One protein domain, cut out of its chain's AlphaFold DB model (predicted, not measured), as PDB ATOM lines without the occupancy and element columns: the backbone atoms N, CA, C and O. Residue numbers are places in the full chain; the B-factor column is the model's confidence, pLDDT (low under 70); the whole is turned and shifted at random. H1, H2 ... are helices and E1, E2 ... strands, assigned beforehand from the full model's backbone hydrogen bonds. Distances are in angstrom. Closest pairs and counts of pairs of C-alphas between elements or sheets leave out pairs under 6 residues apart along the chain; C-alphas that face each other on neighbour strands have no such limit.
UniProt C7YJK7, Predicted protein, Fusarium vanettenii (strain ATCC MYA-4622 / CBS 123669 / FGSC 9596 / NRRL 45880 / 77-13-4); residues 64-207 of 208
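What this domain is: This is residues 64 to 207 of the 208 residues of the protein "Predicted protein" of Fusarium vanettenii (strain ATCC MYA-4622 / CBS 123669 / FGSC 9596 / NRRL 45880 / 77-13-4) (UniProt C7YJK7). A twisted wall of four strands has three helices, H4, H5 and H7, over one face and no named helix over the other. Beyond the end of the sheet where E2 ends and E4 begins, the short helices H1, H2, H3 and H6 make a loose extension with few contacts. The printed part has 144 residues with seven named helices and four named strands, in the order H1 H2 H3 E1 E2 H4 H5 H6 H7 E3 E4; the sheet's order is E1, E2, E4, E3, all antiparallel. The class is mixed, helices and strands; the whole is compact, with a radius of gyration of the C-alphas of 16.7 A, and only just elongated, spanning 52 by 35 by 29 A.

How they stand to each other: E1, residues 104 to 108, and E2, residues 111 to 119, form a hairpin, with N 106 and O 113 2.8 A apart. E4, residues 199 to 206, is the antiparallel neighbour of E2, with N 114 and O 204 2.8 A apart. E3, residues 190 to 194, forms a hairpin with E4, with N 192 and O 201 2.8 A apart. H4, residues 120 to 131, H5, residues 144 to 155, and H7, residues 178 to 186, are on the same face, giving two layers, helices on one face of a sheet. H5 lies over E2 at a height of 9.3 A and runs along the strands, at 22 degrees to E2 on the local plane; the closest C-alphas are those of Val 114 and Arg 144, 6.7 A apart. H7 lies over E3, and the closest C-alphas, of Glu 185 and Ile 191, are 6.6 A apart. H4 stands up from the sheet at 47 degrees and touches H7, closest at the C-alphas of Asp 124 and Thr 180, 5.7 A apart. H6, residues 170 to 176, only just touches H2, residues 77 to 83, with 3 pairs of C-alphas within 8 A, the closest being Ala 77 and Ala 171 at 5.7 A. H3, residues 86 to 93, is close to H2 but not clearly touching, the C-alphas of Phe 81 and Ala 87 being 6.5 A apart. H1, residues 64 to 67, is close to H6 but not clearly touching, the C-alphas of Tyr 65 and Pro 170 being 7.0 A apart. In H2 to H7 every O i to N i+4 pair is within hydrogen-bond range; H1 is too short for one.

Where its parts are: H1 begins at C-alpha 64 (36.959, -8.778, -43.240), and E4 ends at C-alpha 206 (46.527, -16.579, -67.547). E2 is 26.1 A long, E4 23.0 A, H5 16.6 A and H4 16.5 A.

The domain as a whole: The C-alphas farthest apart, of Asp 82 and Pro 109, are 54.9 A apart. The printed part has no cut. The links H4 to H5 and H5 to H6 are long; in the first, residues 134 to 139 stand free. Mean pLDDT of the printed part is 71.2, and residues 64 to 95, 139, 158 to 177 and 196 to 197 are under 70.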
ATOM      1  N   TRP A  64      36.276  -8.457 -44.483       55.47
ATOM      2  CA  TRP A  64      36.959  -8.778 -43.240       55.47
ATOM      3  C   TRP A  64      36.818  -7.629 -42.233       55.47
ATOM      4  O   TRP A  64      36.455  -7.864 -41.084       55.47
ATOM      5  N   TYR A  65      37.000  -6.381 -42.677       55.44
ATOM      6  CA  TYR A  65      36.797  -5.193 -41.847       55.44
ATOM      7  C   TYR A  65      35.375  -5.126 -41.277       55.44
ATOM      8  O   TYR A  65      35.202  -4.924 -40.082       55.44
ATOM      9  N   ALA A  66      34.342  -5.335 -42.091       53.81
ATOM     10  CA  ALA A  66      32.958  -5.297 -41.626       53.81
ATOM     11  C   ALA A  66      32.639  -6.410 -40.609       53.81
ATOM     12  O   ALA A  66      31.887  -6.186 -39.667       53.81
ATOM     13  N   GLN A  67      33.233  -7.597 -40.773       54.22
ATOM     14  CA  GLN A  67      32.998  -8.756 -39.903       54.22
ATOM     15  C   GLN A  67      33.750  -8.695 -38.567       54.22
ATOM     16  O   GLN A  67      33.309  -9.294 -37.592       54.22
ATOM     17  N   HIS A  68      34.877  -7.983 -38.517       50.50
ATOM     18  CA  HIS A  68      35.793  -7.993 -37.369       50.50
ATOM     19  C   HIS A  68      35.963  -6.613 -36.743       50.50
ATOM     20  O   HIS A  68      36.926  -6.366 -36.023       50.50
ATOM     21  N   THR A  69      35.060  -5.688 -37.068       43.94
ATOM     22  CA  THR A  69      35.082  -4.343 -36.523       43.94
ATOM     23  C   THR A  69      33.658  -3.931 -36.105       43.94
ATOM     24  O   THR A  69      32.868  -3.419 -36.897       43.94
ATOM     25  N   LEU A  70      33.297  -4.126 -34.829       36.88
ATOM     26  CA  LEU A  70      32.015  -3.639 -34.280       36.88
ATOM     27  C   LEU A  70      32.072  -2.127 -33.972       36.88
ATOM     28  O   LEU A  70      33.154  -1.622 -33.658       36.88
ATOM     29  N   PRO A  71      30.956  -1.368 -34.014       33.97
ATOM     30  CA  PRO A  71      30.932   0.061 -33.659       33.97
ATOM     31  C   PRO A  71      31.410   0.385 -32.229       33.97
ATOM     32  O   PRO A  71      31.668   1.545 -31.923       33.97
ATOM     33  N   THR A  72      31.547  -0.626 -31.368       37.91
ATOM     34  CA  THR A  72      31.996  -0.538 -29.967       37.91
ATOM     35  C   THR A  72      33.383  -1.150 -29.724       37.91
ATOM     36  O   THR A  72      33.764  -1.348 -28.578       37.91
ATOM     37  N   ASP A  73      34.112  -1.516 -30.778       45.06
ATOM     38  CA  ASP A  73      35.295  -2.379 -30.683       45.06
ATOM     39  C   ASP A  73      36.594  -1.595 -30.406       45.06
ATOM     40  O   ASP A  73      36.871  -0.575 -31.045       45.06
ATOM     41  N   GLU A  74      37.410  -2.080 -29.469       45.31
ATOM     42  CA  GLU A  74      38.630  -1.441 -28.949       45.31
ATOM     43  C   GLU A  74      39.824  -1.668 -29.903       45.31
ATOM     44  O   GLU A  74      40.804  -2.347 -29.610       45.31
ATOM     45  N   ARG A  75      39.730  -1.113 -31.116       48.19
ATOM     46  CA  ARG A  75      40.571  -1.437 -32.293       48.19
ATOM     47  C   ARG A  75      42.027  -0.958 -32.251       48.19
ATOM     48  O   ARG A  75      42.670  -0.891 -33.296       48.19
ATOM     49  N   SER A  76      42.578  -0.617 -31.099       49.69
ATOM     50  CA  SER A  76      44.000  -0.299 -30.996       49.69
ATOM     51  C   SER A  76      44.760  -1.565 -30.619       49.69
ATOM     52  O   SER A  76      44.463  -2.182 -29.601       49.69
ATOM     53  N   ALA A  77      45.765  -1.947 -31.415       49.41
ATOM     54  CA  ALA A  77      46.678  -3.028 -31.040       49.41
ATOM     55  C   ALA A  77      47.261  -2.781 -29.637       49.41
ATOM     56  O   ALA A  77      47.403  -3.718 -28.863       49.41
ATOM     57  N   THR A  78      47.507  -1.514 -29.293       47.78
ATOM     58  CA  THR A  78      47.925  -1.084 -27.957       47.78
ATOM     59  C   THR A  78      46.892  -1.452 -26.897       47.78
ATOM     60  O   THR A  78      47.257  -2.107 -25.939       47.78
ATOM     61  N   VAL A  79      45.603  -1.162 -27.106       49.03
ATOM     62  CA  VAL A  79      44.548  -1.464 -26.117       49.03
ATOM     63  C   VAL A  79      44.351  -2.974 -25.941       49.03
ATOM     64  O   VAL A  79      44.290  -3.457 -24.815       49.03
ATOM     65  N   TYR A  80      44.363  -3.756 -27.026       50.28
ATOM     66  CA  TYR A  80      44.295  -5.222 -26.928       50.28
ATOM     67  C   TYR A  80      45.515  -5.828 -26.212       50.28
ATOM     68  O   TYR A  80      45.377  -6.762 -25.418       50.28
ATOM     69  N   PHE A  81      46.720  -5.302 -26.464       51.91
ATOM     70  CA  PHE A  81      47.927  -5.729 -25.753       51.91
ATOM     71  C   PHE A  81      47.962  -5.239 -24.302       51.91
ATOM     72  O   PHE A  81      48.481  -5.955 -23.453       51.91
ATOM     73  N   ASP A  82      47.362  -4.092 -23.996       54.66
ATOM     74  CA  ASP A  82      47.222  -3.590 -22.627       54.66
ATOM     75  C   ASP A  82      46.238  -4.456 -21.820       54.66
ATOM     76  O   ASP A  82      46.499  -4.769 -20.658       54.66
ATOM     77  N   MET A  83      45.147  -4.927 -22.439       49.56
ATOM     78  CA  MET A  83      44.198  -5.867 -21.820       49.56
ATOM     79  C   MET A  83      44.773  -7.279 -21.651       49.56
ATOM     80  O   MET A  83      44.424  -7.989 -20.707       49.56
ATOM     81  N   ASN A  84      45.629  -7.722 -22.578       49.38
ATOM     82  CA  ASN A  84      46.230  -9.053 -22.549       49.38
ATOM     83  C   ASN A  84      47.698  -9.010 -23.011       49.38
ATOM     84  O   ASN A  84      48.002  -9.350 -24.161       49.38
ATOM     85  N   PRO A  85      48.630  -8.669 -22.103       52.75
ATOM     86  CA  PRO A  85      50.048  -8.506 -22.436       52.75
ATOM     87  C   PRO A  85      50.684  -9.767 -23.034       52.75
ATOM     88  O   PRO A  85      51.503  -9.688 -23.946       52.75
ATOM     89  N   GLY A  86      50.237 -10.953 -22.601       51.16
ATOM     90  CA  GLY A  86      50.695 -12.242 -23.132       51.16
ATOM     91  C   GLY A  86      50.067 -12.646 -24.474       51.16
ATOM     92  O   GLY A  86      50.374 -13.716 -25.001       51.16
ATOM     93  N   ALA A  87      49.144 -11.860 -25.042       51.56
ATOM     94  CA  ALA A  87      48.566 -12.141 -26.359       51.56
ATOM     95  C   ALA A  87      49.572 -11.908 -27.489       51.56
ATOM     96  O   ALA A  87      49.566 -12.654 -28.468       51.56
ATOM     97  N   ARG A  88      50.461 -10.918 -27.342       53.16
ATOM     98  CA  ARG A  88      51.511 -10.633 -28.323       53.16
ATOM     99  C   ARG A  88      52.489 -11.799 -28.442       53.16
ATOM    100  O   ARG A  88      52.713 -12.296 -29.542       53.16
ATOM    101  N   ASP A  89      53.002 -12.277 -27.313       55.19
ATOM    102  CA  ASP A  89      53.981 -13.367 -27.286       55.19
ATOM    103  C   ASP A  89      53.374 -14.682 -27.786       55.19
ATOM    104  O   ASP A  89      53.966 -15.366 -28.617       55.19
ATOM    105  N   ARG A  90      52.135 -15.000 -27.388       52.88
ATOM    106  CA  ARG A  90      51.413 -16.172 -27.916       52.88
ATOM    107  C   ARG A  90      51.144 -16.073 -29.416       52.88
ATOM    108  O   ARG A  90      51.315 -17.065 -30.120       52.88
ATOM    109  N   ALA A  91      50.768 -14.896 -29.920       53.38
ATOM    110  CA  ALA A  91      50.578 -14.683 -31.351       53.38
ATOM    111  C   ALA A  91      51.884 -14.886 -32.128       53.38
ATOM    112  O   ALA A  91      51.841 -15.479 -33.197       53.38
ATOM    113  N   HIS A  92      53.030 -14.449 -31.591       54.25
ATOM    114  CA  HIS A  92      54.350 -14.666 -32.195       54.25
ATOM    115  C   HIS A  92      54.809 -16.131 -32.164       54.25
ATOM    116  O   HIS A  92      55.514 -16.566 -33.071       54.25
ATOM    117  N   LEU A  93      54.387 -16.891 -31.152       54.44
ATOM    118  CA  LEU A  93      54.717 -18.310 -30.990       54.44
ATOM    119  C   LEU A  93      53.745 -19.252 -31.720       54.44
ATOM    120  O   LEU A  93      53.998 -20.454 -31.794       54.44
ATOM    121  N   THR A  94      52.636 -18.737 -32.258       58.31
ATOM    122  CA  THR A  94      51.666 -19.555 -32.996       58.31
ATOM    123  C   THR A  94      52.191 -19.834 -34.401       58.31
ATOM    124  O   THR A  94      52.417 -18.911 -35.180       58.31
ATOM    125  N   GLY A  95      52.387 -21.108 -34.733       64.81
ATOM    126  CA  GLY A  95      52.779 -21.537 -36.072       64.81
ATOM    127  C   GLY A  95      51.573 -21.763 -36.979       64.81
ATOM    128  O   GLY A  95      50.642 -22.472 -36.595       64.81
ATOM    129  N   TYR A  96      51.610 -21.210 -38.191       70.31
ATOM    130  CA  TYR A  96      50.597 -21.453 -39.222       70.31
ATOM    131  C   TYR A  96      51.166 -22.366 -40.309       70.31
ATOM    132  O   TYR A  96      51.919 -21.886 -41.164       70.31
ATOM    133  N   PRO A  97      50.867 -23.678 -40.269       74.69
ATOM    134  CA  PRO A  97      51.249 -24.587 -41.338       74.69
ATOM    135  C   PRO A  97      50.393 -24.339 -42.592       74.69
ATOM    136  O   PRO A  97      49.324 -23.735 -42.505       74.69
ATOM    137  N   PRO A  98      50.796 -24.846 -43.765       79.69
ATOM    138  CA  PRO A  98      49.968 -24.781 -44.965       79.69
ATOM    139  C   PRO A  98      48.595 -25.422 -44.710       79.69
ATOM    140  O   PRO A  98      48.513 -26.512 -44.137       79.69
ATOM    141  N   ARG A  99      47.515 -24.753 -45.131       75.00
ATOM    142  CA  ARG A  99      46.129 -25.201 -44.921       75.00
ATOM    143  C   ARG A  99      45.431 -25.479 -46.249       75.00
ATOM    144  O   ARG A  99      45.657 -24.792 -47.241       75.00
ATOM    145  N   GLY A 100      44.516 -26.445 -46.225       76.56
ATOM    146  CA  GLY A 100      43.696 -26.816 -47.377       76.56
ATOM    147  C   GLY A 100      44.471 -27.626 -48.409       76.56
ATOM    148  O   GLY A 100      45.618 -28.011 -48.177       76.56
ATOM    149  N   GLU A 101      43.830 -27.869 -49.545       81.56
ATOM    150  CA  GLU A 101      44.437 -28.585 -50.667       81.56
ATOM    151  C   GLU A 101      45.547 -27.758 -51.331       81.56
ATOM    152  O   GLU A 101      45.528 -26.524 -51.218       81.56
ATOM    153  N   PRO A 102      46.516 -28.412 -52.000       86.31
ATOM    154  CA  PRO A 102      47.469 -27.742 -52.874       86.31
ATOM    155  C   PRO A 102      46.793 -26.836 -53.898       86.31
ATOM    156  O   PRO A 102      45.591 -26.945 -54.156       86.31
ATOM    157  N   VAL A 103      47.587 -25.956 -54.504       89.94
ATOM    158  CA  VAL A 103      47.127 -25.131 -55.620       89.94
ATOM    159  C   VAL A 103      46.421 -26.007 -56.661       89.94
ATOM    160  O   VAL A 103      46.976 -26.978 -57.172       89.94
ATOM    161  N   ALA A 104      45.176 -25.647 -56.963       86.88
ATOM    162  CA  ALA A 104      44.364 -26.311 -57.963       86.88
ATOM    163  C   ALA A 104      44.490 -25.575 -59.294       86.88
ATOM    164  O   ALA A 104      44.348 -24.351 -59.363       86.88
ATOM    165  N   VAL A 105      44.738 -26.337 -60.355       86.62
ATOM    166  CA  VAL A 105      44.839 -25.836 -61.722       86.62
ATOM    167  C   VAL A 105      43.690 -26.397 -62.541       86.62
ATOM    168  O   VAL A 105      43.509 -27.608 -62.641       86.62
ATOM    169  N   HIS A 106      42.955 -25.501 -63.186       83.69
ATOM    170  CA  HIS A 106      41.894 -25.837 -64.118       83.69
ATOM    171  C   HIS A 106      42.254 -25.336 -65.515       83.69
ATOM    172  O   HIS A 106      42.456 -24.137 -65.723       83.69
ATOM    173  N   THR A 107      42.315 -26.254 -66.478       83.12
ATOM    174  CA  THR A 107      42.436 -25.913 -67.897       83.12
ATOM    175  C   THR A 107      41.095 -25.406 -68.411       83.12
ATOM    176  O   THR A 107      40.074 -26.074 -68.267       83.12
ATOM    177  N   MET A 108      41.103 -24.239 -69.042       80.62
ATOM    178  CA  MET A 108      39.937 -23.587 -69.628       80.62
ATOM    179  C   MET A 108      40.174 -23.364 -71.131       80.62
ATOM    180  O   MET A 108      41.325 -23.270 -71.558       80.62
ATOM    181  N   PRO A 109      39.122 -23.203 -71.958       76.50
ATOM    182  CA  PRO A 109      39.285 -22.942 -73.395       76.50
ATOM    183  C   PRO A 109      40.128 -21.701 -73.730       76.50
ATOM    184  O   PRO A 109      40.675 -21.597 -74.820       76.50
ATOM    185  N   TRP A 110      40.219 -20.756 -72.793       70.94
ATOM    186  CA  TRP A 110      40.961 -19.504 -72.923       70.94
ATOM    187  C   TRP A 110      42.306 -19.502 -72.176       70.94
ATOM    188  O   TRP A 110      42.984 -18.480 -72.188       70.94
ATOM    189  N   GLY A 111      42.704 -20.600 -71.523       83.69
ATOM    190  CA  GLY A 111      43.951 -20.672 -70.756       83.69
ATOM    191  C   GLY A 111      43.810 -21.462 -69.459       83.69
ATOM    192  O   GLY A 111      43.291 -22.575 -69.447       83.69
ATOM    193  N   TRP A 112      44.271 -20.883 -68.357       80.94
ATOM    194  CA  TRP A 112      44.339 -21.518 -67.046       80.94
ATOM    195  C   TRP A 112      43.641 -20.672 -65.988       80.94
ATOM    196  O   TRP A 112      43.811 -19.454 -65.933       80.94
ATOM    197  N   LEU A 113      42.909 -21.344 -65.102       85.00
ATOM    198  CA  LEU A 113      42.485 -20.806 -63.818       85.00
ATOM    199  C   LEU A 113      43.237 -21.556 -62.723       85.00
ATOM    200  O   LEU A 113      43.074 -22.762 -62.561       85.00
ATOM    201  N   VAL A 114      44.041 -20.827 -61.963       83.88
ATOM    202  CA  VAL A 114      44.806 -21.359 -60.839       83.88
ATOM    203  C   VAL A 114      44.215 -20.800 -59.556       83.88
ATOM    204  O   VAL A 114      43.975 -19.601 -59.464       83.88
ATOM    205  N   THR A 115      43.959 -21.642 -58.565       87.44
ATOM    206  CA  THR A 115      43.429 -21.213 -57.266       87.44
ATOM    207  C   THR A 115      44.247 -21.798 -56.139       87.44
ATOM    208  O   THR A 115      44.642 -22.959 -56.209       87.44
ATOM    209  N   GLY A 116      44.459 -21.023 -55.084       87.00
ATOM    210  CA  GLY A 116      45.227 -21.472 -53.937       87.00
ATOM    211  C   GLY A 116      44.775 -20.834 -52.639       87.00
ATOM    212  O   GLY A 116      43.942 -19.923 -52.607       87.00
ATOM    213  N   ASN A 117      45.339 -21.351 -51.555       86.94
ATOM    214  CA  ASN A 117      45.105 -20.858 -50.212       86.94
ATOM    215  C   ASN A 117      46.440 -20.716 -49.486       86.94
ATOM    216  O   ASN A 117      47.075 -21.713 -49.145       86.94
ATOM    217  N   TRP A 118      46.864 -19.475 -49.267       88.06
ATOM    218  CA  TRP A 118      48.138 -19.156 -48.633       88.06
ATOM    219  C   TRP A 118      47.919 -18.292 -47.405       88.06
ATOM    220  O   TRP A 118      47.080 -17.397 -47.406       88.06
ATOM    221  N   HIS A 119      48.710 -18.512 -46.360       84.44
ATOM    222  CA  HIS A 119      48.764 -17.554 -45.264       84.44
ATOM    223  C   HIS A 119      49.327 -16.214 -45.770       84.44
ATOM    224  O   HIS A 119      50.250 -16.198 -46.583       84.44
ATOM    225  N   VAL A 120      48.821 -15.081 -45.279       80.12
ATOM    226  CA  VAL A 120      49.204 -13.747 -45.774       80.12
ATOM    227  C   VAL A 120      50.702 -13.449 -45.640       80.12
ATOM    228  O   VAL A 120      51.281 -12.779 -46.485       80.12
ATOM    229  N   ALA A 121      51.364 -14.002 -44.626       78.88
ATOM    230  CA  ALA A 121      52.818 -13.888 -44.500       78.88
ATOM    231  C   ALA A 121      53.576 -14.713 -45.555       78.88
ATOM    232  O   ALA A 121      54.643 -14.304 -46.000       78.88
ATOM    233  N   TRP A 122      53.027 -15.858 -45.978       86.50
ATOM    234  CA  TRP A 122      53.583 -16.587 -47.118       86.50
ATOM    235  C   TRP A 122      53.340 -15.827 -48.418       86.50
ATOM    236  O   TRP A 122      54.225 -15.757 -49.259       86.50
ATOM    237  N   LEU A 123      52.171 -15.202 -48.570       86.94
ATOM    238  CA  LEU A 123      51.885 -14.332 -49.708       86.94
ATOM    239  C   LEU A 123      52.895 -13.171 -49.798       86.94
ATOM    240  O   LEU A 123      53.368 -12.867 -50.888       86.94
ATOM    241  N   ASP A 124      53.273 -12.577 -48.662       84.12
ATOM    242  CA  ASP A 124      54.338 -11.568 -48.583       84.12
ATOM    243  C   ASP A 124      55.698 -12.121 -49.022       84.12
ATOM    244  O   ASP A 124      56.388 -11.522 -49.848       84.12
ATOM    245  N   HIS A 125      56.056 -13.309 -48.528       85.44
ATOM    246  CA  HIS A 125      57.268 -14.003 -48.949       85.44
ATOM    247  C   HIS A 125      57.272 -14.280 -50.461       85.44
ATOM    248  O   HIS A 125      58.222 -13.912 -51.147       85.44
ATOM    249  N   ALA A 126      56.190 -14.842 -50.999       89.31
ATOM    250  CA  ALA A 126      56.026 -15.134 -52.418       89.31
ATOM    251  C   ALA A 126      56.155 -13.870 -53.283       89.31
ATOM    252  O   ALA A 126      56.853 -13.886 -54.297       89.31
ATOM    253  N   LEU A 127      55.532 -12.760 -52.873       87.94
ATOM    254  CA  LEU A 127      55.670 -11.467 -53.548       87.94
ATOM    255  C   LEU A 127      57.121 -10.985 -53.544       87.94
ATOM    256  O   LEU A 127      57.638 -10.615 -54.598       87.94
ATOM    257  N   ASN A 128      57.790 -11.034 -52.390       87.00
ATOM    258  CA  ASN A 128      59.199 -10.670 -52.265       87.00
ATOM    259  C   ASN A 128      60.086 -11.527 -53.174       87.00
ATOM    260  O   ASN A 128      60.900 -10.970 -53.911       87.00
ATOM    261  N   THR A 129      59.886 -12.842 -53.217       86.88
ATOM    262  CA  THR A 129      60.594 -13.736 -54.146       86.88
ATOM    263  C   THR A 129      60.372 -13.319 -55.602       86.88
ATOM    264  O   THR A 129      61.324 -13.243 -56.376       86.88
ATOM    265  N   GLN A 130      59.145 -12.944 -55.978       85.00
ATOM    266  CA  GLN A 130      58.845 -12.500 -57.343       85.00
ATOM    267  C   GLN A 130      59.391 -11.109 -57.703       85.00
ATOM    268  O   GLN A 130      59.651 -10.845 -58.883       85.00
ATOM    269  N   TYR A 131      59.595 -10.213 -56.733       83.69
ATOM    270  CA  TYR A 131      60.303  -8.948 -56.974       83.69
ATOM    271  C   TYR A 131      61.785  -9.157 -57.268       83.69
ATOM    272  O   TYR A 131      62.349  -8.416 -58.067       83.69
ATOM    273  N   HIS A 132      62.391 -10.177 -56.664       84.94
ATOM    274  CA  HIS A 132      63.808 -10.496 -56.825       84.94
ATOM    275  C   HIS A 132      64.055 -11.572 -57.894       84.94
ATOM    276  O   HIS A 132      65.148 -12.135 -57.969       84.94
ATOM    277  N   ARG A 133      63.052 -11.872 -58.733       80.25
ATOM    278  CA  ARG A 133      63.181 -12.876 -59.790       80.25
ATOM    279  C   ARG A 133      64.172 -12.427 -60.875       80.25
ATOM    280  O   ARG A 133      64.235 -11.237 -61.196       80.25
ATOM    281  N   PRO A 134      64.906 -13.361 -61.497       72.06
ATOM    282  CA  PRO A 134      65.757 -13.047 -62.636       72.06
ATOM    283  C   PRO A 134      64.907 -12.602 -63.837       72.06
ATOM    284  O   PRO A 134      63.886 -13.207 -64.150       72.06
ATOM    285  N   HIS A 135      65.345 -11.545 -64.525       76.25
ATOM    286  CA  HIS A 135      64.702 -10.994 -65.731       76.25
ATOM    287  C   HIS A 135      63.222 -10.587 -65.547       76.25
ATOM    288  O   HIS A 135      62.332 -11.128 -66.220       76.25
ATOM    289  N   PRO A 136      62.935  -9.600 -64.675       74.06
ATOM    290  CA  PRO A 136      61.571  -9.164 -64.387       74.06
ATOM    291  C   PRO A 136      60.851  -8.510 -65.579       74.06
ATOM    292  O   PRO A 136      59.625  -8.413 -65.553       74.06
ATOM    293  N   ASP A 137      61.584  -8.101 -66.614       73.62
ATOM    294  CA  ASP A 137      61.029  -7.413 -67.787       73.62
ATOM    295  C   ASP A 137      60.525  -8.372 -68.874       73.62
ATOM    296  O   ASP A 137      59.805  -7.965 -69.781       73.62
ATOM    297  N   ILE A 138      60.921  -9.646 -68.802       71.12
ATOM    298  CA  ILE A 138      60.711 -10.624 -69.882       71.12
ATOM    299  C   ILE A 138      59.833 -11.786 -69.410       71.12
ATOM    300  O   ILE A 138      59.107 -12.385 -70.199       71.12
ATOM    301  N   THR A 139      59.875 -12.100 -68.114       69.69
ATOM    302  CA  THR A 139      59.062 -13.167 -67.528       69.69
ATOM    303  C   THR A 139      57.814 -12.594 -66.857       69.69
ATOM    304  O   THR A 139      57.932 -11.680 -66.021       69.69
ATOM    305  N   PRO A 140      56.613 -13.126 -67.166       78.25
ATOM    306  CA  PRO A 140      55.423 -12.819 -66.391       78.25
ATOM    307  C   PRO A 140      55.687 -13.090 -64.914       78.25
ATOM    308  O   PRO A 140      56.303 -14.091 -64.550       78.25
ATOM    309  N   ARG A 141      55.219 -12.183 -64.057       83.75
ATOM    310  CA  ARG A 141      55.385 -12.315 -62.605       83.75
ATOM    311  C   ARG A 141      54.704 -13.569 -62.061       83.75
ATOM    312  O   ARG A 141      55.222 -14.204 -61.154       83.75
ATOM    313  N   TRP A 142      53.548 -13.901 -62.624       88.31
ATOM    314  CA  TRP A 142      52.799 -15.101 -62.296       88.31
ATOM    315  C   TRP A 142      52.598 -15.922 -63.560       88.31
ATOM    316  O   TRP A 142      52.183 -15.406 -64.597       88.31
ATOM    317  N   THR A 143      52.881 -17.208 -63.443       88.06
ATOM    318  CA  THR A 143      52.521 -18.266 -64.379       88.06
ATOM    319  C   THR A 143      51.947 -19.431 -63.580       88.06
ATOM    320  O   THR A 143      52.133 -19.514 -62.358       88.06
ATOM    321  N   ARG A 144      51.307 -20.383 -64.265       87.00
ATOM    322  CA  ARG A 144      50.903 -21.652 -63.647       87.00
ATOM    323  C   ARG A 144      52.068 -22.298 -62.885       87.00
ATOM    324  O   ARG A 144      51.940 -22.586 -61.699       87.00
ATOM    325  N   GLY A 145      53.222 -22.420 -63.546       87.81
ATOM    326  CA  GLY A 145      54.406 -23.071 -62.986       87.81
ATOM    327  C   GLY A 145      54.997 -22.345 -61.777       87.81
ATOM    328  O   GLY A 145      55.402 -22.997 -60.820       87.81
ATOM    329  N   THR A 146      55.007 -21.006 -61.763       90.12
ATOM    330  CA  THR A 146      55.493 -20.266 -60.582       90.12
ATOM    331  C   THR A 146      54.571 -20.453 -59.380       90.12
ATOM    332  O   THR A 146      55.051 -20.566 -58.258       90.12
ATOM    333  N   LEU A 147      53.253 -20.491 -59.605       91.38
ATOM    334  CA  LEU A 147      52.267 -20.638 -58.533       91.38
ATOM    335  C   LEU A 147      52.277 -22.059 -57.954       91.38
ATOM    336  O   LEU A 147      52.267 -22.215 -56.737       91.38
ATOM    337  N   GLU A 148      52.366 -23.078 -58.814       92.38
ATOM    338  CA  GLU A 148      52.563 -24.474 -58.400       92.38
ATOM    339  C   GLU A 148      53.891 -24.645 -57.643       92.38
ATOM    340  O   GLU A 148      53.918 -25.261 -56.580       92.38
ATOM    341  N   GLY A 149      54.984 -24.055 -58.141       91.56
ATOM    342  CA  GLY A 149      56.304 -24.127 -57.508       91.56
ATOM    343  C   GLY A 149      56.342 -23.505 -56.109       91.56
ATOM    344  O   GLY A 149      56.860 -24.119 -55.182       91.56
ATOM    345  N   LEU A 150      55.739 -22.326 -55.935       91.56
ATOM    346  CA  LEU A 150      55.644 -21.666 -54.629       91.56
ATOM    347  C   LEU A 150      54.757 -22.438 -53.645       91.56
ATOM    348  O   LEU A 150      55.044 -22.475 -52.453       91.56
ATOM    349  N   ASP A 151      53.678 -23.068 -54.112       92.00
ATOM    350  CA  ASP A 151      52.839 -23.894 -53.237       92.00
ATOM    351  C   ASP A 151      53.536 -25.202 -52.831       92.00
ATOM    352  O   ASP A 151      53.421 -25.642 -51.686       92.00
ATOM    353  N   LEU A 152      54.323 -25.786 -53.739       90.69
ATOM    354  CA  LEU A 152      55.201 -26.913 -53.430       90.69
ATOM    355  C   LEU A 152      56.278 -26.529 -52.414       90.69
ATOM    356  O   LEU A 152      56.548 -27.319 -51.516       90.69
ATOM    357  N   GLU A 153      56.864 -25.334 -52.512       89.69
ATOM    358  CA  GLU A 153      57.839 -24.832 -51.536       89.69
ATOM    359  C   GLU A 153      57.204 -24.639 -50.152       89.69
ATOM    360  O   GLU A 153      57.731 -25.130 -49.154       89.69
ATOM    361  N   LEU A 154      56.020 -24.021 -50.097       87.88
ATOM    362  CA  LEU A 154      55.241 -23.849 -48.870       87.88
ATOM    363  C   LEU A 154      54.964 -25.190 -48.167       87.88
ATOM    364  O   LEU A 154      55.036 -25.297 -46.940       87.88
ATOM    365  N   ARG A 155      54.599 -26.216 -48.943       87.31
ATOM    366  CA  ARG A 155      54.167 -27.534 -48.443       87.31
ATOM    367  C   ARG A 155      55.306 -28.541 -48.308       87.31
ATOM    368  O   ARG A 155      55.128 -29.571 -47.652       87.31
ATOM    369  N   GLY A 156      56.446 -28.259 -48.925       82.00
ATOM    370  CA  GLY A 156      57.622 -29.112 -48.968       82.00
ATOM    371  C   GLY A 156      58.377 -29.166 -47.635       82.00
ATOM    372  O   GLY A 156      58.143 -28.354 -46.739       82.00
ATOM    373  N   PRO A 157      59.262 -30.160 -47.448       71.94
ATOM    374  CA  PRO A 157      60.107 -30.259 -46.263       71.94
ATOM    375  C   PRO A 157      61.316 -29.293 -46.316       71.94
ATOM    376  O   PRO A 157      61.970 -29.218 -47.356       71.94
ATOM    377  N   PRO A 158      61.685 -28.638 -45.191       65.75
ATOM    378  CA  PRO A 158      60.980 -28.632 -43.907       65.75
ATOM    379  C   PRO A 158      59.677 -27.836 -44.016       65.75
ATOM    380  O   PRO A 158      59.676 -26.749 -44.580       65.75
ATOM    381  N   ARG A 159      58.580 -28.378 -43.458       65.75
ATOM    382  CA  ARG A 159      57.245 -27.763 -43.557       65.75
ATOM    383  C   ARG A 159      57.334 -26.298 -43.150       65.75
ATOM    384  O   ARG A 159      57.583 -26.010 -41.975       65.75
ATOM    385  N   TYR A 160      57.127 -25.398 -44.109       67.50
ATOM    386  CA  TYR A 160      57.208 -23.976 -43.835       67.50
ATOM    387  C   TYR A 160      56.107 -23.620 -42.841       67.50
ATOM    388  O   TYR A 160      54.914 -23.752 -43.112       67.50
ATOM    389  N   THR A 161      56.523 -23.219 -41.648       66.44
ATOM    390  CA  THR A 161      55.614 -22.722 -40.627       66.44
ATOM    391  C   THR A 161      55.821 -21.229 -40.576       66.44
ATOM    392  O   THR A 161      56.906 -20.760 -40.233       66.44
ATOM    393  N   VAL A 162      54.786 -20.472 -40.934       63.22
ATOM    394  CA  VAL A 162      54.827 -19.036 -40.694       63.22
ATOM    395  C   VAL A 162      54.830 -18.854 -39.182       63.22
ATOM    396  O   VAL A 162      53.835 -19.162 -38.519       63.22
ATOM    397  N   ASN A 163      55.936 -18.340 -38.647       57.69
ATOM    398  CA  ASN A 163      55.986 -17.911 -37.260       57.69
ATOM    399  C   ASN A 163      55.096 -16.692 -37.097       57.69
ATOM    400  O   ASN A 163      55.368 -15.623 -37.644       57.69
ATOM    401  N   GLY A 164      54.032 -16.899 -36.337       53.69
ATOM    402  CA  GLY A 164      53.265 -15.891 -35.659       53.69
ATOM    403  C   GLY A 164      52.978 -14.626 -36.435       53.69
ATOM    404  O   GLY A 164      53.729 -13.647 -36.389       53.69
ATOM    405  N   THR A 165      51.794 -14.582 -37.033       50.41
ATOM    406  CA  THR A 165      50.979 -13.369 -36.980       50.41
ATOM    407  C   THR A 165      49.528 -13.707 -37.251       50.41
ATOM    408  O   THR A 165      49.110 -13.840 -38.395       50.41
ATOM    409  N   LEU A 166      48.752 -13.790 -36.172       48.97
ATOM    410  CA  LEU A 166      47.308 -13.605 -36.248       48.97
ATOM    411  C   LEU A 166      47.004 -12.292 -36.999       48.97
ATOM    412  O   LEU A 166      47.824 -11.366 -37.049       48.97
ATOM    413  N   TRP A 167      45.771 -12.158 -37.467       56.78
ATOM    414  CA  TRP A 167      45.086 -10.871 -37.425       56.78
ATOM    415  C   TRP A 167      44.468 -10.727 -36.018       56.78
ATOM    416  O   TRP A 167      43.262 -10.916 -35.888       56.78
ATOM    417  N   PRO A 168      45.229 -10.478 -34.921       44.22
ATOM    418  CA  PRO A 168      44.624 -10.476 -33.589       44.22
ATOM    419  C   PRO A 168      43.718  -9.258 -33.410       44.22
ATOM    420  O   PRO A 168      42.820  -9.270 -32.582       44.22
ATOM    421  N   THR A 169      43.974  -8.202 -34.187       49.50
ATOM    422  CA  THR A 169      43.177  -6.987 -34.224       49.50
ATOM    423  C   THR A 169      43.129  -6.437 -35.651       49.50
ATOM    424  O   THR A 169      44.091  -6.602 -36.416       49.50
ATOM    425  N   PRO A 170      42.058  -5.706 -35.995       48.19
ATOM    426  CA  PRO A 170      41.996  -4.888 -37.197       48.19
ATOM    427  C   PRO A 170      43.223  -3.997 -37.374       48.19
ATOM    428  O   PRO A 170      43.770  -3.962 -38.464       48.19
ATOM    429  N   ALA A 171      43.748  -3.361 -36.322       47.34
ATOM    430  CA  ALA A 171      44.908  -2.473 -36.441       47.34
ATOM    431  C   ALA A 171      46.211  -3.182 -36.846       47.34
ATOM    432  O   ALA A 171      46.930  -2.684 -37.714       47.34
ATOM    433  N   THR A 172      46.542  -4.335 -36.254       51.25
ATOM    434  CA  THR A 172      47.775  -5.061 -36.619       51.25
ATOM    435  C   THR A 172      47.692  -5.605 -38.040       51.25
ATOM    436  O   THR A 172      48.642  -5.458 -38.810       51.25
ATOM    437  N   GLY A 173      46.547  -6.180 -38.412       54.88
ATOM    438  CA  GLY A 173      46.336  -6.662 -39.770       54.88
ATOM    439  C   GLY A 173      46.266  -5.540 -40.810       54.88
ATOM    440  O   GLY A 173      46.833  -5.669 -41.896       54.88
ATOM    441  N   MET A 174      45.682  -4.389 -40.455       54.09
ATOM    442  CA  MET A 174      45.621  -3.198 -41.310       54.09
ATOM    443  C   MET A 174      46.994  -2.603 -41.602       54.09
ATOM    444  O   MET A 174      47.281  -2.278 -42.749       54.09
ATOM    445  N   THR A 175      47.856  -2.466 -40.596       56.50
ATOM    446  CA  THR A 175      49.171  -1.843 -40.800       56.50
ATOM    447  C   THR A 175      50.158  -2.801 -41.456       56.50
ATOM    448  O   THR A 175      50.986  -2.372 -42.256       56.50
ATOM    449  N   ARG A 176      50.079  -4.101 -41.142       62.09
ATOM    450  CA  ARG A 176      51.086  -5.074 -41.580       62.09
ATOM    451  C   ARG A 176      50.724  -5.808 -42.868       62.09
ATOM    452  O   ARG A 176      51.615  -6.044 -43.671       62.09
ATOM    453  N   TYR A 177      49.451  -6.155 -43.079       69.88
ATOM    454  CA  TYR A 177      49.056  -7.114 -44.121       69.88
ATOM    455  C   TYR A 177      48.197  -6.546 -45.242       69.88
ATOM    456  O   TYR A 177      48.213  -7.079 -46.351       69.88
ATOM    457  N   VAL A 178      47.499  -5.431 -45.017       71.06
ATOM    458  CA  VAL A 178      46.777  -4.736 -46.098       71.06
ATOM    459  C   VAL A 178      47.698  -4.297 -47.241       71.06
ATOM    460  O   VAL A 178      47.279  -4.452 -48.389       71.06
ATOM    461  N   PRO A 179      48.928  -3.792 -47.001       73.56
ATOM    462  CA  PRO A 179      49.854  -3.496 -48.093       73.56
ATOM    463  C   PRO A 179      50.156  -4.732 -48.945       73.56
ATOM    464  O   PRO A 179      50.005  -4.669 -50.160       73.56
ATOM    465  N   THR A 180      50.472  -5.867 -48.313       79.69
ATOM    466  CA  THR A 180      50.738  -7.145 -48.990       79.69
ATOM    467  C   THR A 180      49.546  -7.605 -49.830       79.69
ATOM    468  O   THR A 180      49.712  -7.979 -50.986       79.69
ATOM    469  N   ILE A 181      48.326  -7.547 -49.287       77.00
ATOM    470  CA  ILE A 181      47.116  -7.989 -50.000       77.00
ATOM    471  C   ILE A 181      46.830  -7.095 -51.209       77.00
ATOM    472  O   ILE A 181      46.577  -7.597 -52.302       77.00
ATOM    473  N   ARG A 182      46.915  -5.769 -51.038       75.38
ATOM    474  CA  ARG A 182      46.743  -4.821 -52.149       75.38
ATOM    475  C   ARG A 182      47.795  -5.024 -53.226       75.38
ATOM    476  O   ARG A 182      47.512  -4.842 -54.408       75.38
ATOM    477  N   GLU A 183      49.008  -5.373 -52.825       78.56
ATOM    478  CA  GLU A 183      50.079  -5.638 -53.767       78.56
ATOM    479  C   GLU A 183      49.866  -6.958 -54.513       78.56
ATOM    480  O   GLU A 183      50.008  -6.993 -55.732       78.56
ATOM    481  N   ALA A 184      49.398  -8.011 -53.839       80.50
ATOM    482  CA  ALA A 184      48.966  -9.239 -54.503       80.50
ATOM    483  C   ALA A 184      47.909  -8.951 -55.586       80.50
ATOM    484  O   ALA A 184      48.076  -9.384 -56.729       80.50
ATOM    485  N   GLU A 185      46.899  -8.131 -55.280       79.69
ATOM    486  CA  GLU A 185      45.887  -7.702 -56.257       79.69
ATOM    487  C   GLU A 185      46.481  -6.920 -57.431       79.69
ATOM    488  O   GLU A 185      46.187  -7.223 -58.588       79.69
ATOM    489  N   ARG A 186      47.378  -5.961 -57.167       76.19
ATOM    490  CA  ARG A 186      48.070  -5.192 -58.220       76.19
ATOM    491  C   ARG A 186      48.909  -6.058 -59.143       76.19
ATOM    492  O   ARG A 186      49.079  -5.724 -60.312       76.19
ATOM    493  N   THR A 187      49.438  -7.156 -58.622       77.12
ATOM    494  CA  THR A 187      50.245  -8.089 -59.406       77.12
ATOM    495  C   THR A 187      49.419  -9.087 -60.216       77.12
ATOM    496  O   THR A 187      49.999  -9.830 -61.002       77.12
ATOM    497  N   GLY A 188      48.088  -9.088 -60.072       77.94
ATOM    498  CA  GLY A 188      47.175  -9.924 -60.853       77.94
ATOM    499  C   GLY A 188      46.616 -11.146 -60.119       77.94
ATOM    500  O   GLY A 188      45.950 -11.963 -60.754       77.94
ATOM    501  N   LEU A 189      46.852 -11.292 -58.810       82.19
ATOM    502  CA  LEU A 189      46.153 -12.290 -57.995       82.19
ATOM    503  C   LEU A 189      44.801 -11.735 -57.543       82.19
ATOM    504  O   LEU A 189      44.727 -10.713 -56.873       82.19
ATOM    505  N   TYR A 190      43.717 -12.427 -57.858       83.06
ATOM    506  CA  TYR A 190      42.391 -12.089 -57.369       83.06
ATOM    507  C   TYR A 190      42.168 -12.660 -55.969       83.06
ATOM    508  O   TYR A 190      42.132 -13.878 -55.787       83.06
ATOM    509  N   ILE A 191      41.982 -11.789 -54.979       81.12
ATOM    510  CA  ILE A 191      41.775 -12.184 -53.586       81.12
ATOM    511  C   ILE A 191      40.284 -12.421 -53.341       81.12
ATOM    512  O   ILE A 191      39.473 -11.503 -53.419       81.12
ATOM    513  N   ARG A 192      39.921 -13.672 -53.042       76.69
ATOM    514  CA  ARG A 192      38.527 -14.109 -52.869       76.69
ATOM    515  C   ARG A 192      38.030 -13.922 -51.444       76.69
ATOM    516  O   ARG A 192      36.926 -13.439 -51.239       76.69
ATOM    517  N   SER A 193      38.834 -14.319 -50.465       72.44
ATOM    518  CA  SER A 193      38.466 -14.247 -49.051       72.44
ATOM    519  C   SER A 193      39.700 -14.282 -48.166       72.44
ATOM    520  O   SER A 193      40.738 -14.824 -48.553       72.44
ATOM    521  N   ILE A 194      39.569 -13.728 -46.963       75.00
ATOM    522  CA  ILE A 194      40.599 -13.762 -45.926       75.00
ATOM    523  C   ILE A 194      39.929 -14.202 -44.629       75.00
ATOM    524  O   ILE A 194      38.926 -13.606 -44.235       75.00
ATOM    525  N   ASP A 195      40.452 -15.241 -43.981       70.31
ATOM    526  CA  ASP A 195      39.922 -15.710 -42.698       70.31
ATOM    527  C   ASP A 195      40.583 -15.018 -41.489       70.31
ATOM    528  O   ASP A 195      41.563 -14.280 -41.604       70.31
ATOM    529  N   GLN A 196      40.042 -15.263 -40.296       66.62
ATOM    530  CA  GLN A 196      40.545 -14.710 -39.027       66.62
ATOM    531  C   GLN A 196      41.982 -15.126 -38.688       66.62
ATOM    532  O   GLN A 196      42.670 -14.449 -37.927       66.62
ATOM    533  N   SER A 197      42.438 -16.247 -39.243       68.00
ATOM    534  CA  SER A 197      43.793 -16.756 -39.050       68.00
ATOM    535  C   SER A 197      44.770 -16.211 -40.091       68.00
ATOM    536  O   SER A 197      45.930 -16.599 -40.071       68.00
ATOM    537  N   GLY A 198      44.331 -15.316 -40.985       71.75
ATOM    538  CA  GLY A 198      45.175 -14.717 -42.013       71.75
ATOM    539  C   GLY A 198      45.385 -15.594 -43.246       71.75
ATOM    540  O   GLY A 198      46.275 -15.292 -44.042       71.75
ATOM    541  N   TYR A 199      44.596 -16.656 -43.438       79.06
ATOM    542  CA  TYR A 199      44.610 -17.414 -44.689       79.06
ATOM    543  C   TYR A 199      43.854 -16.669 -45.776       79.06
ATOM    544  O   TYR A 199      42.721 -16.231 -45.585       79.06
ATOM    545  N   VAL A 200      44.497 -16.555 -46.929       81.75
ATOM    546  CA  VAL A 200      44.046 -15.822 -48.099       81.75
ATOM    547  C   VAL A 200      43.727 -16.828 -49.190       81.75
ATOM    548  O   VAL A 200      44.615 -17.501 -49.716       81.75
ATOM    549  N   THR A 201      42.452 -16.912 -49.557       85.25
ATOM    550  CA  THR A 201      42.032 -17.650 -50.749       85.25
ATOM    551  C   THR A 201      42.172 -16.738 -51.954       85.25
ATOM    552  O   THR A 201      41.614 -15.639 -51.973       85.25
ATOM    553  N   TRP A 202      42.903 -17.190 -52.965       86.38
ATOM    554  CA  TRP A 202      43.215 -16.397 -54.145       86.38
ATOM    555  C   TRP A 202      43.015 -17.198 -55.432       86.38
ATOM    556  O   TRP A 202      42.952 -18.430 -55.434       86.38
ATOM    557  N   ALA A 203      42.886 -16.474 -56.538       86.50
ATOM    558  CA  ALA A 203      42.820 -17.022 -57.880       86.50
ATOM    559  C   ALA A 203      43.710 -16.226 -58.835       86.50
ATOM    560  O   ALA A 203      43.900 -15.028 -58.667       86.50
ATOM    561  N   TRP A 204      44.216 -16.880 -59.866       88.12
ATOM    562  CA  TRP A 204      44.959 -16.270 -60.957       88.12
ATOM    563  C   TRP A 204      44.458 -16.831 -62.282       88.12
ATOM    564  O   TRP A 204      44.115 -18.011 -62.375       88.12
ATOM    565  N   GLN A 205      44.410 -15.982 -63.302       82.81
ATOM    566  CA  GLN A 205      44.059 -16.372 -64.659       82.81
ATOM    567  C   GLN A 205      45.183 -15.973 -65.605       82.81
ATOM    568  O   GLN A 205      45.694 -14.855 -65.528       82.81
ATOM    569  N   GLY A 206      45.534 -16.866 -66.522       76.88
ATOM    570  CA  GLY A 206      46.527 -16.579 -67.547       76.88
ATOM    571  C   GLY A 206      46.447 -17.538 -68.720       76.88
ATOM    572  O   GLY A 206      45.762 -18.554 -68.669       76.88
ATOM    573  N   THR A 207      47.131 -17.188 -69.802       71.88
ATOM    574  CA  THR A 207      47.047 -17.885 -71.093       71.88
ATOM    575  C   THR A 207      48.313 -18.675 -71.437       71.88
ATOM    576  O   THR A 207      48.411 -19.198 -72.543       71.88
TER     577      THR A 207